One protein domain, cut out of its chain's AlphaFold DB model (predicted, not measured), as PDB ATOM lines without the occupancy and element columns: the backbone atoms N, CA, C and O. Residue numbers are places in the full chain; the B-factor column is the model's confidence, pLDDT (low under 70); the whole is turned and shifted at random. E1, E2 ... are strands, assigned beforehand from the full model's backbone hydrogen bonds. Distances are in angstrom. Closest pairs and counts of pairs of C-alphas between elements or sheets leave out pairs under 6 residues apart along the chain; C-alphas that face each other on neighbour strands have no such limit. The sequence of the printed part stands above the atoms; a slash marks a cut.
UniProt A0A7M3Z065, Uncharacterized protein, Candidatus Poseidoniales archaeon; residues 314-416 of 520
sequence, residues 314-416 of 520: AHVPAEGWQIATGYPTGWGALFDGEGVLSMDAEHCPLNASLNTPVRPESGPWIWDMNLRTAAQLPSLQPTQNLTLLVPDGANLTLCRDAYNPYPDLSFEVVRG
ATOM      1  N   ALA A 314      46.461 -33.981   1.665       94.88
ATOM      2  CA  ALA A 314      47.285 -34.105   0.481       94.88
ATOM      3  C   ALA A 314      47.521 -32.721  -0.127       94.88
ATOM      4  O   ALA A 314      46.606 -32.102  -0.665       94.88
ATOM      5  N   HIS A 315      48.765 -32.247  -0.086       95.38
ATOM      6  CA  HIS A 315      49.145 -31.027  -0.793       95.38
ATOM      7  C   HIS A 315      49.536 -31.357  -2.234       95.38
ATOM      8  O   HIS A 315      50.576 -31.977  -2.476       95.38
ATOM      9  N   VAL A 316      48.679 -30.977  -3.184       95.69
ATOM     10  CA  VAL A 316      48.828 -31.322  -4.606       95.69
ATOM     11  C   VAL A 316      49.093 -30.055  -5.430       95.69
ATOM     12  O   VAL A 316      48.235 -29.162  -5.471       95.69
ATOM     13  N   PRO A 317      50.239 -29.955  -6.132       94.94
ATOM     14  CA  PRO A 317      50.516 -28.842  -7.039       94.94
ATOM     15  C   PRO A 317      49.516 -28.752  -8.191       94.94
ATOM     16  O   PRO A 317      48.779 -29.698  -8.473       94.94
ATOM     17  N   ALA A 318      49.494 -27.622  -8.901       93.75
ATOM     18  CA  ALA A 318      48.608 -27.443 -10.056       93.75
ATOM     19  C   ALA A 318      48.921 -28.440 -11.187       93.75
ATOM     20  O   ALA A 318      48.019 -28.922 -11.867       93.75
ATOM     21  N   GLU A 319      50.197 -28.776 -11.346       93.50
ATOM     22  CA  GLU A 319      50.727 -29.783 -12.262       93.50
ATOM     23  C   GLU A 319      50.502 -31.235 -11.804       93.50
ATOM     24  O   GLU A 319      50.779 -32.156 -12.570       93.50
ATOM     25  N   GLY A 320      49.956 -31.442 -10.600       94.50
ATOM     26  CA  GLY A 320      49.671 -32.757 -10.029       94.50
ATOM     27  C   GLY A 320      50.858 -33.405  -9.330       94.50
ATOM     28  O   GLY A 320      51.985 -32.923  -9.384       94.50
ATOM     29  N   TRP A 321      50.590 -34.534  -8.679       94.50
ATOM     30  CA  TRP A 321      51.631 -35.361  -8.078       94.50
ATOM     31  C   TRP A 321      52.389 -36.148  -9.133       94.50
ATOM     32  O   TRP A 321      51.776 -36.824  -9.965       94.50
ATOM     33  N   GLN A 322      53.719 -36.130  -9.049       92.56
ATOM     34  CA  GLN A 322      54.574 -36.968  -9.880       92.56
ATOM     35  C   GLN A 322      54.929 -38.258  -9.148       92.56
ATOM     36  O   GLN A 322      55.711 -38.278  -8.198       92.56
ATOM     37  N   ILE A 323      54.353 -39.364  -9.608       92.81
ATOM     38  CA  ILE A 323      54.532 -40.680  -9.003       92.81
ATOM     39  C   ILE A 323      55.451 -41.502  -9.897       92.81
ATOM     40  O   ILE A 323      55.139 -41.747 -11.062       92.81
ATOM     41  N   ALA A 324      56.582 -41.937  -9.349       89.50
ATOM     42  CA  ALA A 324      57.559 -42.789 -10.021       89.50
ATOM     43  C   ALA A 324      57.766 -44.100  -9.248       89.50
ATOM     44  O   ALA A 324      57.215 -44.319  -8.172       89.50
ATOM     45  N   THR A 325      58.585 -45.002  -9.775       81.56
ATOM     46  CA  THR A 325      58.950 -46.233  -9.068       81.56
ATOM     47  C   THR A 325      60.071 -46.016  -8.064       81.56
ATOM     48  O   THR A 325      61.242 -45.986  -8.442       81.56
ATOM     49  N   GLY A 326      59.727 -45.947  -6.781       70.38
ATOM     50  CA  GLY A 326      60.693 -46.055  -5.688       70.38
ATOM     51  C   GLY A 326      60.750 -44.843  -4.767       70.38
ATOM     52  O   GLY A 326      60.013 -43.876  -4.918       70.38
ATOM     53  N   TYR A 327      61.621 -44.934  -3.769       73.56
ATOM     54  CA  TYR A 327      61.818 -43.883  -2.777       73.56
ATOM     55  C   TYR A 327      62.557 -42.670  -3.381       73.56
ATOM     56  O   TYR A 327      63.512 -42.877  -4.132       73.56
ATOM     57  N   PRO A 328      62.200 -41.425  -3.007       79.25
ATOM     58  CA  PRO A 328      61.050 -41.038  -2.176       79.25
ATOM     59  C   PRO A 328      59.785 -40.727  -3.000       79.25
ATOM     60  O   PRO A 328      58.733 -40.477  -2.429       79.25
ATOM     61  N   THR A 329      59.863 -40.756  -4.336       85.38
ATOM     62  CA  THR A 329      58.823 -40.290  -5.278       85.38
ATOM     63  C   THR A 329      57.729 -41.308  -5.612       85.38
ATOM     64  O   THR A 329      56.944 -41.107  -6.538       85.38
ATOM     65  N   GLY A 330      57.660 -42.420  -4.888       89.25
ATOM     66  CA  GLY A 330      56.621 -43.438  -5.035       89.25
ATOM     67  C   GLY A 330      55.268 -42.981  -4.506       89.25
ATOM     68  O   GLY A 330      55.103 -41.835  -4.101       89.25
ATOM     69  N   TRP A 331      54.291 -43.885  -4.488       89.81
ATOM     70  CA  TRP A 331      53.001 -43.625  -3.846       89.81
ATOM     71  C   TRP A 331      53.153 -43.323  -2.342       89.81
ATOM     72  O   TRP A 331      52.490 -42.431  -1.822       89.81
ATOM     73  N   GLY A 332      54.100 -43.984  -1.672       88.50
ATOM     74  CA  GLY A 332      54.338 -43.846  -0.235       88.50
ATOM     75  C   GLY A 332      53.555 -44.875   0.582       88.50
ATOM     76  O   GLY A 332      52.639 -45.515   0.076       88.50
ATOM     77  N   ALA A 333      53.918 -45.013   1.857       88.50
ATOM     78  CA  ALA A 333      53.522 -46.142   2.703       88.50
ATOM     79  C   ALA A 333      51.999 -46.314   2.871       88.50
ATOM     80  O   ALA A 333      51.508 -47.433   2.957       88.50
ATOM     81  N   LEU A 334      51.230 -45.218   2.888       90.12
ATOM     82  CA  LEU A 334      49.770 -45.274   3.070       90.12
ATOM     83  C   LEU A 334      49.018 -45.820   1.842       90.12
ATOM     84  O   LEU A 334      47.876 -46.257   1.951       90.12
ATOM     85  N   PHE A 335      49.673 -45.853   0.682       91.06
ATOM     86  CA  PHE A 335      49.124 -46.362  -0.576       91.06
ATOM     87  C   PHE A 335      49.685 -47.745  -0.948       91.06
ATOM     88  O   PHE A 335      49.459 -48.221  -2.059       91.06
ATOM     89  N   ASP A 336      50.435 -48.395  -0.053       83.56
ATOM     90  CA  ASP A 336      51.037 -49.701  -0.330       83.56
ATOM     91  C   ASP A 336      49.959 -50.772  -0.494       83.56
ATOM     92  O   ASP A 336      49.129 -50.931   0.391       83.56
ATOM     93  N   GLY A 337      49.988 -51.547  -1.579       84.56
ATOM     94  CA  GLY A 337      49.042 -52.638  -1.848       84.56
ATOM     95  C   GLY A 337      48.063 -52.333  -2.982       84.56
ATOM     96  O   GLY A 337      48.211 -51.354  -3.709       84.56
ATOM     97  N   GLU A 338      47.080 -53.213  -3.165       87.38
ATOM     98  CA  GLU A 338      45.994 -52.996  -4.124       87.38
ATOM     99  C   GLU A 338      44.873 -52.172  -3.484       87.38
ATOM    100  O   GLU A 338      44.628 -52.258  -2.279       87.38
ATOM    101  N   GLY A 339      44.197 -51.366  -4.297       92.81
ATOM    102  CA  GLY A 339      43.045 -50.583  -3.876       92.81
ATOM    103  C   GLY A 339      42.510 -49.707  -5.001       92.81
ATOM    104  O   GLY A 339      43.158 -49.530  -6.037       92.81
ATOM    105  N   VAL A 340      41.316 -49.167  -4.799       94.94
ATOM    106  CA  VAL A 340      40.665 -48.200  -5.680       94.94
ATOM    107  C   VAL A 340      40.750 -46.831  -5.032       94.94
ATOM    108  O   VAL A 340      40.254 -46.642  -3.925       94.94
ATOM    109  N   LEU A 341      41.352 -45.878  -5.737       95.75
ATOM    110  CA  LEU A 341      41.318 -44.475  -5.345       95.75
ATOM    111  C   LEU A 341      40.139 -43.805  -6.055       95.75
ATOM    112  O   LEU A 341      40.031 -43.891  -7.284       95.75
ATOM    113  N   SER A 342      39.272 -43.158  -5.279       95.56
ATOM    114  CA  SER A 342      38.061 -42.487  -5.758       95.56
ATOM    115  C   SER A 342      37.997 -41.049  -5.254       95.56
ATOM    116  O   SER A 342      38.477 -40.753  -4.163       95.56
ATOM    117  N   MET A 343      37.409 -40.162  -6.054       96.00
ATOM    118  CA  MET A 343      37.182 -38.755  -5.724       96.00
ATOM    119  C   MET A 343      35.706 -38.498  -5.442       96.00
ATOM    120  O   MET A 343      34.858 -38.889  -6.246       96.00
ATOM    121  N   ASP A 344      35.434 -37.839  -4.315       93.94
ATOM    122  CA  ASP A 344      34.112 -37.408  -3.845       93.94
ATOM    123  C   ASP A 344      33.066 -38.539  -3.827       93.94
ATOM    124  O   ASP A 344      31.877 -38.328  -4.070       93.94
ATOM    125  N   ALA A 345      33.522 -39.767  -3.559       88.19
ATOM    126  CA  ALA A 345      32.662 -40.935  -3.435       88.19
ATOM    127  C   ALA A 345      32.080 -41.016  -2.018       88.19
ATOM    128  O   ALA A 345      32.826 -41.003  -1.043       88.19
ATOM    129  N   GLU A 346      30.754 -41.140  -1.918       86.69
ATOM    130  CA  GLU A 346      30.049 -41.292  -0.637       86.69
ATOM    131  C   GLU A 346      30.371 -42.632   0.041       86.69
ATOM    132  O   GLU A 346      30.564 -42.687   1.249       86.69
ATOM    133  N   HIS A 347      30.484 -43.700  -0.754       89.88
ATOM    134  CA  HIS A 347      30.859 -45.037  -0.301       89.88
ATOM    135  C   HIS A 347      31.903 -45.644  -1.236       89.88
ATOM    136  O   HIS A 347      31.992 -45.296  -2.421       89.88
ATOM    137  N   CYS A 348      32.667 -46.597  -0.713       93.31
ATOM    138  CA  CYS A 348      33.554 -47.421  -1.512       93.31
ATOM    139  C   CYS A 348      32.782 -48.220  -2.569       93.31
ATOM    140  O   CYS A 348      31.686 -48.721  -2.302       93.31
ATOM    141  N   PRO A 349      33.340 -48.356  -3.784       91.44
ATOM    142  CA  PRO A 349      32.662 -49.050  -4.861       91.44
ATOM    143  C   PRO A 349      32.616 -50.558  -4.582       91.44
ATOM    144  O   PRO A 349      33.646 -51.231  -4.558       91.44
ATOM    145  N   LEU A 350      31.402 -51.083  -4.408       92.31
ATOM    146  CA  LEU A 350      31.153 -52.474  -4.037       92.31
ATOM    147  C   LEU A 350      31.327 -53.424  -5.230       92.31
ATOM    148  O   LEU A 350      30.681 -53.271  -6.266       92.31
ATOM    149  N   ASN A 351      32.196 -54.421  -5.069       88.75
ATOM    150  CA  ASN A 351      32.552 -55.451  -6.045       88.75
ATOM    151  C   ASN A 351      32.866 -54.889  -7.445       88.75
ATOM    152  O   ASN A 351      32.533 -55.472  -8.481       88.75
ATOM    153  N   ALA A 352      33.477 -53.705  -7.489       84.31
ATOM    154  CA  ALA A 352      33.693 -52.997  -8.736       84.31
ATOM    155  C   ALA A 352      34.942 -53.506  -9.465       84.31
ATOM    156  O   ALA A 352      36.064 -53.437  -8.969       84.31
ATOM    157  N   SER A 353      34.758 -53.946 -10.710       85.12
ATOM    158  CA  SER A 353      35.857 -54.312 -11.611       85.12
ATOM    159  C   SER A 353      36.419 -53.073 -12.317       85.12
ATOM    160  O   SER A 353      36.218 -52.868 -13.516       85.12
ATOM    161  N   LEU A 354      37.086 -52.201 -11.559       89.00
ATOM    162  CA  LEU A 354      37.704 -50.991 -12.099       89.00
ATOM    163  C   LEU A 354      39.104 -51.287 -12.635       89.00
ATOM    164  O   LEU A 354      39.965 -51.795 -11.929       89.00
ATOM    165  N   ASN A 355      39.358 -50.899 -13.883       91.12
ATOM    166  CA  ASN A 355      40.694 -51.002 -14.467       91.12
ATOM    167  C   ASN A 355      41.642 -49.947 -13.876       91.12
ATOM    168  O   ASN A 355      41.205 -48.923 -13.346       91.12
ATOM    169  N   THR A 356      42.944 -50.107 -14.071       92.50
ATOM    170  CA  THR A 356      43.913 -49.033 -13.819       92.50
ATOM    171  C   THR A 356      43.765 -47.890 -14.847       92.50
ATOM    172  O   THR A 356      43.126 -48.063 -15.900       92.50
ATOM    173  N   PRO A 357      44.289 -46.679 -14.572       91.44
ATOM    174  CA  PRO A 357      44.358 -45.594 -15.550       91.44
ATOM    175  C   PRO A 357      45.079 -46.035 -16.828       91.44
ATOM    176  O   PRO A 357      46.214 -46.506 -16.776       91.44
ATOM    177  N   VAL A 358      44.430 -45.877 -17.987       89.12
ATOM    178  CA  VAL A 358      44.984 -46.342 -19.266       89.12
ATOM    179  C   VAL A 358      46.236 -45.543 -19.603       89.12
ATOM    180  O   VAL A 358      46.223 -44.313 -19.625       89.12
ATOM    181  N   ARG A 359      47.322 -46.255 -19.892       88.12
ATOM    182  CA  ARG A 359      48.570 -45.649 -20.343       88.12
ATOM    183  C   ARG A 359      48.507 -45.373 -21.853       88.12
ATOM    184  O   ARG A 359      48.185 -46.292 -22.606       88.12
ATOM    185  N   PRO A 360      48.858 -44.162 -22.320       87.06
ATOM    186  CA  PRO A 360      48.922 -43.877 -23.749       87.06
ATOM    187  C   PRO A 360      50.138 -44.548 -24.411       87.06
ATOM    188  O   PRO A 360      51.188 -44.720 -23.789       87.06
ATOM    189  N   GLU A 361      50.018 -44.888 -25.700       83.31
ATOM    190  CA  GLU A 361      51.121 -45.456 -26.501       83.31
ATOM    191  C   GLU A 361      52.289 -44.472 -26.676       83.31
ATOM    192  O   GLU A 361      53.448 -44.875 -26.781       83.31
ATOM    193  N   SER A 362      51.991 -43.169 -26.685       83.56
ATOM    194  CA  SER A 362      52.977 -42.090 -26.720       83.56
ATOM    195  C   SER A 362      52.491 -40.889 -25.904       83.56
ATOM    196  O   SER A 362      51.295 -40.602 -25.880       83.56
ATOM    197  N   GLY A 363      53.416 -40.188 -25.244       86.44
ATOM    198  CA  GLY A 363      53.116 -39.028 -24.396       86.44
ATOM    199  C   GLY A 363      53.107 -39.328 -22.888       86.44
ATOM    200  O   GLY A 363      53.430 -40.446 -22.476       86.44
ATOM    201  N   PRO A 364      52.801 -38.313 -22.057       90.69
ATOM    202  CA  PRO A 364      52.784 -38.442 -20.603       90.69
ATOM    203  C   PRO A 364      51.605 -39.301 -20.134       90.69
ATOM    204  O   PRO A 364      50.501 -39.208 -20.670       90.69
ATOM    205  N   TRP A 365      51.830 -40.123 -19.108       94.38
ATOM    206  CA  TRP A 365      50.761 -40.871 -18.455       94.38
ATOM    207  C   TRP A 365      50.130 -39.993 -17.379       94.38
ATOM    208  O   TRP A 365      50.733 -39.748 -16.338       94.38
ATOM    209  N   ILE A 366      48.933 -39.488 -17.664       95.50
ATOM    210  CA  ILE A 366      48.215 -38.560 -16.792       95.50
ATOM    211  C   ILE A 366      46.902 -39.209 -16.372       95.50
ATOM    212  O   ILE A 366      46.118 -39.641 -17.220       95.50
ATOM    213  N   TRP A 367      46.662 -39.257 -15.068       96.12
ATOM    214  CA  TRP A 367      45.357 -39.550 -14.500       96.12
ATOM    215  C   TRP A 367      44.746 -38.246 -13.992       96.12
ATOM    216  O   TRP A 367      45.137 -37.731 -12.950       96.12
ATOM    217  N   ASP A 368      43.792 -37.714 -14.757       96.06
ATOM    218  CA  ASP A 368      42.985 -36.564 -14.354       96.06
ATOM    219  C   ASP A 368      41.699 -37.031 -13.675       96.06
ATOM    220  O   ASP A 368      40.838 -37.645 -14.317       96.06
ATOM    221  N   MET A 369      41.575 -36.751 -12.376       95.88
ATOM    222  CA  MET A 369      40.424 -37.179 -11.585       95.88
ATOM    223  C   MET A 369      39.136 -36.419 -11.931       95.88
ATOM    224  O   MET A 369      38.057 -36.945 -11.678       95.88
ATOM    225  N   ASN A 370      39.208 -35.268 -12.615       95.12
ATOM    226  CA  ASN A 370      38.012 -34.613 -13.165       95.12
ATOM    227  C   ASN A 370      37.425 -35.373 -14.362       95.12
ATOM    228  O   ASN A 370      36.237 -35.255 -14.654       95.12
ATOM    229  N   LEU A 371      38.258 -36.127 -15.086       94.00
ATOM    230  CA  LEU A 371      37.830 -36.931 -16.234       94.00
ATOM    231  C   LEU A 371      37.522 -38.373 -15.835       94.00
ATOM    232  O   LEU A 371      36.627 -39.000 -16.398       94.00
ATOM    233  N   ARG A 372      38.283 -38.908 -14.879       94.00
ATOM    234  CA  ARG A 372      38.125 -40.262 -14.361       94.00
ATOM    235  C   ARG A 372      38.227 -40.249 -12.841       94.00
ATOM    236  O   ARG A 372      39.316 -40.378 -12.289       94.00
ATOM    237  N   THR A 373      37.073 -40.152 -12.195       94.81
ATOM    238  CA  THR A 373      36.940 -39.975 -10.742       94.81
ATOM    239  C   THR A 373      37.374 -41.188  -9.922       94.81
ATOM    240  O   THR A 373      37.713 -41.022  -8.759       94.81
ATOM    241  N   ALA A 374      37.404 -42.392 -10.510       94.62
ATOM    242  CA  ALA A 374      37.828 -43.614  -9.828       94.62
ATOM    243  C   ALA A 374      38.624 -44.571 -10.733       94.62
ATOM    244  O   ALA A 374      38.316 -44.766 -11.922       94.62
ATOM    245  N   ALA A 375      39.657 -45.197 -10.167       94.88
ATOM    246  CA  ALA A 375      40.417 -46.270 -10.807       94.88
ATOM    247  C   ALA A 375      41.185 -47.108  -9.777       94.88
ATOM    248  O   ALA A 375      41.497 -46.640  -8.682       94.88
ATOM    249  N   GLN A 376      41.547 -48.334 -10.162       94.06
ATOM    250  CA  GLN A 376      42.492 -49.133  -9.384       94.06
ATOM    251  C   GLN A 376      43.873 -48.461  -9.392       94.06
ATOM    252  O   GLN A 376      44.322 -47.980 -10.439       94.06
ATOM    253  N   LEU A 377      44.550 -48.450  -8.242       92.62
ATOM    254  CA  LEU A 377      45.910 -47.939  -8.114       92.62
ATOM    255  C   LEU A 377      46.850 -48.703  -9.062       92.62
ATOM    256  O   LEU A 377      46.968 -49.928  -8.969       92.62
ATOM    257  N   PRO A 378      47.521 -48.017 -10.001       91.56
ATOM    258  CA  PRO A 378      48.447 -48.672 -10.907       91.56
ATOM    259  C   PRO A 378      49.752 -49.053 -10.201       91.56
ATOM    260  O   PRO A 378      50.322 -48.264  -9.446       91.56
ATOM    261  N   SER A 379      50.288 -50.224 -10.551       88.25
ATOM    262  CA  SER A 379      51.678 -50.580 -10.270       88.25
ATOM    263  C   SER A 379      52.594 -49.994 -11.349       88.25
ATOM    264  O   SER A 379      52.423 -50.242 -12.545       88.25
ATOM    265  N   LEU A 380      53.566 -49.179 -10.935       88.19
ATOM    266  CA  LEU A 380      54.506 -48.533 -11.850       88.19
ATOM    267  C   LEU A 380      55.745 -49.419 -12.069       88.19
ATOM    268  O   LEU A 380      56.197 -50.118 -11.163       88.19
ATOM    269  N   GLN A 381      56.322 -49.369 -13.272       85.81
ATOM    270  CA  GLN A 381      57.605 -50.016 -13.616       85.81
ATOM    271  C   GLN A 381      58.776 -49.008 -13.637       85.81
ATOM    272  O   GLN A 381      58.497 -47.836 -13.865       85.81
ATOM    273  N   PRO A 382      60.060 -49.431 -13.480       78.75
ATOM    274  CA  PRO A 382      61.276 -48.601 -13.285       78.75
ATOM    275  C   PRO A 382      61.560 -47.385 -14.198       78.75
ATOM    276  O   PRO A 382      62.589 -46.731 -14.058       78.75
ATOM    277  N   THR A 383      60.699 -47.093 -15.165       79.56
ATOM    278  CA  THR A 383      60.814 -46.012 -16.156       79.56
ATOM    279  C   THR A 383      59.480 -45.305 -16.414       79.56
ATOM    280  O   THR A 383      59.359 -44.511 -17.348       79.56
ATOM    281  N   GLN A 384      58.454 -45.639 -15.634       86.69
ATOM    282  CA  GLN A 384      57.109 -45.108 -15.759       86.69
ATOM    283  C   GLN A 384      56.892 -44.045 -14.692       86.69
ATOM    284  O   GLN A 384      57.114 -44.302 -13.511       86.69
ATOM    285  N   ASN A 385      56.391 -42.895 -15.133       90.69
ATOM    286  CA  ASN A 385      55.948 -41.824 -14.258       90.69
ATOM    287  C   ASN A 385      54.473 -41.561 -14.550       90.69
ATOM    288  O   ASN A 385      54.097 -41.388 -15.714       90.69
ATOM    289  N   LEU A 386      53.663 -41.556 -13.501       94.31
ATOM    290  CA  LEU A 386      52.262 -41.172 -13.536       94.31
ATOM    291  C   LEU A 386      52.134 -39.766 -12.961       94.31
ATOM    292  O   LEU A 386      52.670 -39.485 -11.892       94.31
ATOM    293  N   THR A 387      51.382 -38.911 -13.640       95.62
ATOM    294  CA  THR A 387      50.944 -37.633 -13.080       95.62
ATOM    295  C   THR A 387      49.503 -37.767 -12.614       95.62
ATOM    296  O   THR A 387      48.617 -38.017 -13.433       95.62
ATOM    297  N   LEU A 388      49.268 -37.615 -11.311       96.25
ATOM    298  CA  LEU A 388      47.927 -37.598 -10.731       96.25
ATOM    299  C   LEU A 388      47.463 -36.146 -10.582       96.25
ATOM    300  O   LEU A 388      47.988 -35.404  -9.752       96.25
ATOM    301  N   LEU A 389      46.485 -35.744 -11.393       97.06
ATOM    302  CA  LEU A 389      45.853 -34.432 -11.314       97.06
ATOM    303  C   LEU A 389      44.582 -34.539 -10.481       97.06
ATOM    304  O   LEU A 389      43.648 -35.255 -10.846       97.06
ATOM    305  N   VAL A 390      44.553 -33.783  -9.388       96.81
ATOM    306  CA  VAL A 390      43.408 -33.713  -8.482       96.81
ATOM    307  C   VAL A 390      42.976 -32.249  -8.328       96.81
ATOM    308  O   VAL A 390      43.841 -31.358  -8.270       96.81
ATOM    309  N   PRO A 391      41.665 -31.950  -8.353       95.94
ATOM    310  CA  PRO A 391      41.162 -30.617  -8.047       95.94
ATOM    311  C   PRO A 391      41.396 -30.236  -6.575       95.94
ATOM    312  O   PRO A 391      41.597 -31.086  -5.715       95.94
ATOM    313  N   ASP A 392      41.409 -28.929  -6.318       95.94
ATOM    314  CA  ASP A 392      41.510 -28.370  -4.964       95.94
ATOM    315  C   ASP A 392      40.186 -28.556  -4.216       95.94
ATOM    316  O   ASP A 392      39.128 -28.375  -4.823       95.94
ATOM    317  N   GLY A 393      40.242 -28.887  -2.928       94.75
ATOM    318  CA  GLY A 393      39.069 -29.130  -2.083       94.75
ATOM    319  C   GLY A 393      38.364 -30.467  -2.333       94.75
ATOM    320  O   GLY A 393      37.238 -30.650  -1.877       94.75
ATOM    321  N   ALA A 394      38.985 -31.382  -3.080       95.75
ATOM    322  CA  ALA A 394      38.437 -32.710  -3.329       95.75
ATOM    323  C   ALA A 394      38.681 -33.645  -2.141       95.75
ATOM    324  O   ALA A 394      39.760 -33.619  -1.544       95.75
ATOM    325  N   ASN A 395      37.725 -34.530  -1.862       96.00
ATOM    326  CA  ASN A 395      37.900 -35.601  -0.887       96.00
ATOM    327  C   ASN A 395      38.255 -36.896  -1.607       96.00
ATOM    328  O   ASN A 395      37.507 -37.380  -2.458       96.00
ATOM    329  N   LEU A 396      39.407 -37.468  -1.267       96.19
ATOM    330  CA  LEU A 396      39.858 -38.731  -1.828       96.19
ATOM    331  C   LEU A 396      39.688 -39.866  -0.830       96.19
ATOM    332  O   LEU A 396      39.971 -39.724   0.360       96.19
ATOM    333  N   THR A 397      39.269 -41.017  -1.346       95.38
ATOM    334  CA  THR A 397      39.104 -42.249  -0.581       95.38
ATOM    335  C   THR A 397      39.869 -43.397  -1.225       95.38
ATOM    336  O   THR A 397      39.836 -43.579  -2.444       95.38
ATOM    337  N   LEU A 398      40.579 -44.176  -0.407       95.00
ATOM    338  CA  LEU A 398      41.222 -45.423  -0.810       95.00
ATOM    339  C   LEU A 398      40.425 -46.605  -0.262       95.00
ATOM    340  O   LEU A 398      40.335 -46.806   0.948       95.00
ATOM    341  N   CYS A 399      39.888 -47.409  -1.169       94.19
ATOM    342  CA  CYS A 399      39.084 -48.585  -0.863       94.19
ATOM    343  C   CYS A 399      39.875 -49.847  -1.199       94.19
ATOM    344  O   CYS A 399      40.324 -50.007  -2.335       94.19
ATOM    345  N   ARG A 400      40.069 -50.734  -0.224       91.06
ATOM    346  CA  ARG A 400      40.872 -51.962  -0.393       91.06
ATOM    347  C   ARG A 400      40.043 -53.236  -0.324       91.06
ATOM    348  O   ARG A 400      40.378 -54.218  -0.977       91.06
ATOM    349  N   ASP A 401      38.981 -53.206   0.464       90.25
ATOM    350  CA  ASP A 401      38.024 -54.293   0.586       90.25
ATOM    351  C   ASP A 401      36.937 -54.122  -0.483       90.25
ATOM    352  O   ASP A 401      36.428 -53.021  -0.703       90.25
ATOM    353  N   ALA A 402      36.628 -55.208  -1.189       90.38
ATOM    354  CA  ALA A 402      35.685 -55.195  -2.296       90.38
ATOM    355  C   ALA A 402      34.234 -55.004  -1.838       90.38
ATOM    356  O   ALA A 402      33.422 -54.542  -2.632       90.38
ATOM    357  N   TYR A 403      33.885 -55.371  -0.606       92.25
ATOM    358  CA  TYR A 403      32.501 -55.353  -0.128       92.25
ATOM    359  C   TYR A 403      32.282 -54.424   1.065       92.25
ATOM    360  O   TYR A 403      31.133 -54.158   1.410       92.25
ATOM    361  N   ASN A 404      33.348 -53.893   1.666       93.19
ATOM    362  CA  ASN A 404      33.229 -52.866   2.689       93.19
ATOM    363  C   ASN A 404      32.924 -51.497   2.044       93.19
ATOM    364  O   ASN A 404      33.731 -50.999   1.254       93.19
ATOM    365  N   PRO A 405      31.787 -50.857   2.372       94.31
ATOM    366  CA  PRO A 405      31.432 -49.552   1.827       94.31
ATOM    367  C   PRO A 405      32.240 -48.401   2.445       94.31
ATOM    368  O   PRO A 405      32.135 -47.276   1.961       94.31
ATOM    369  N   TYR A 406      33.046 -48.655   3.479       93.81
ATOM    370  CA  TYR A 406      33.856 -47.639   4.147       93.81
ATOM    371  C   TYR A 406      35.316 -47.676   3.690       93.81
ATOM    372  O   TYR A 406      35.891 -48.759   3.534       93.81
ATOM    373  N   PRO A 407      35.935 -46.504   3.472       93.00
ATOM    374  CA  PRO A 407      37.307 -46.431   2.999       93.00
ATOM    375  C   PRO A 407      38.318 -46.792   4.085       93.00
ATOM    376  O   PRO A 407      38.133 -46.487   5.258       93.00
ATOM    377  N   ASP A 408      39.428 -47.388   3.654       91.06
ATOM    378  CA  ASP A 408      40.599 -47.647   4.501       91.06
ATOM    379  C   ASP A 408      41.367 -46.349   4.789       91.06
ATOM    380  O   ASP A 408      41.909 -46.155   5.873       91.06
ATOM    381  N   LEU A 409      41.378 -45.434   3.815       91.56
ATOM    382  CA  LEU A 409      41.994 -44.116   3.925       91.56
ATOM    383  C   LEU A 409      41.051 -43.057   3.366       91.56
ATOM    384  O   LEU A 409      40.538 -43.219   2.259       91.56
ATOM    385  N   SER A 410      40.892 -41.942   4.074       92.38
ATOM    386  CA  SER A 410      40.230 -40.745   3.553       92.38
ATOM    387  C   SER A 410      41.084 -39.513   3.826       92.38
ATOM    388  O   SER A 410      41.754 -39.433   4.858       92.38
ATOM    389  N   PHE A 411      41.133 -38.584   2.873       93.81
ATOM    390  CA  PHE A 411      41.925 -37.366   3.006       93.81
ATOM    391  C   PHE A 411      41.428 -36.249   2.090       93.81
ATOM    392  O   PHE A 411      40.949 -36.493   0.981       93.81
ATOM    393  N   GLU A 412      41.606 -35.014   2.548       93.94
ATOM    394  CA  GLU A 412      41.300 -33.813   1.774       93.94
ATOM    395  C   GLU A 412      42.503 -33.408   0.916       93.94
ATOM    396  O   GLU A 412      43.666 -33.551   1.314       93.94
ATOM    397  N   VAL A 413      42.223 -32.875  -0.269       95.75
ATOM    398  CA  VAL A 413      43.223 -32.320  -1.176       95.75
ATOM    399  C   VAL A 413      43.217 -30.804  -1.107       95.75
ATOM    400  O   VAL A 413      42.207 -30.162  -1.375       95.75
ATOM    401  N   VAL A 414      44.385 -30.229  -0.833       95.38
ATOM    402  CA  VAL A 414      44.600 -28.781  -0.793       95.38
ATOM    403  C   VAL A 414      45.720 -28.405  -1.755       95.38
ATOM    404  O   VAL A 414      46.728 -29.107  -1.874       95.38
ATOM    405  N   ARG A 415      45.605 -27.264  -2.434       95.88
ATOM    406  CA  ARG A 415      46.716 -26.730  -3.237       95.88
ATOM    407  C   ARG A 415      47.924 -26.409  -2.367       95.88
ATOM    408  O   ARG A 415      47.851 -25.649  -1.403       95.88
ATOM    409  N   GLY A 416      49.074 -26.945  -2.751       94.69
ATOM    410  CA  GLY A 416      50.330 -26.722  -2.053       94.69
ATOM    411  C   GLY A 416      51.504 -27.394  -2.757       94.69
ATOM    412  O   GLY A 416      51.314 -28.014  -3.806       94.69
TER     413      GLY A 416
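AT A GLANCE: This is residues 314 to 416 of the 520 residues of an uncharacterized protein of Candidatus Poseidoniales archaeon (UniProt A0A7M3Z065). With little regular structure, this all-strand domain has a five-strand sheet curled like part of a barrel, E1 E8 E7 E3 E5, with a smaller sheet, E2 E6 E4, at its open side. The printed part has 103 residues, 33 of them in strands E1 to E8, numbered along the chain; both sheets are mixed, with no named helix. It is compact, radius of gyration of the C-alphas 13.1 A, spanning 34 by 27 by 26 A.

HOW THE PARTS SIT: Start at E1, residues 314 to 316, parallel to E8, residues 409 to 415; N 314 and O 412 are 2.8 A apart. E8 makes an antiparallel hairpin with E7, residues 395 to 399; see N 398 and O 409, 2.8 A. Look next to E6, residues 386 to 389, antiparallel to E2, residues 321 to 323; N 323 and O 386 are 2.8 A apart.

IN THESE COORDINATES: Find C-alpha 314 at (47.285, -34.105, 0.481); E8, 19.4 A long, ends at C-alpha 415, (46.716, -26.730, -3.237). E3 is residues 340 to 343, E4 365 to 368, E5 374 to 376.

THE WHOLE: The farthest C-alphas, Ser 362 and Asn 404, are 37.0 A apart. The printed part has no cut; links E2 to E3 and E3 to E4 are long. No printed residue is under 70 in pLDDT.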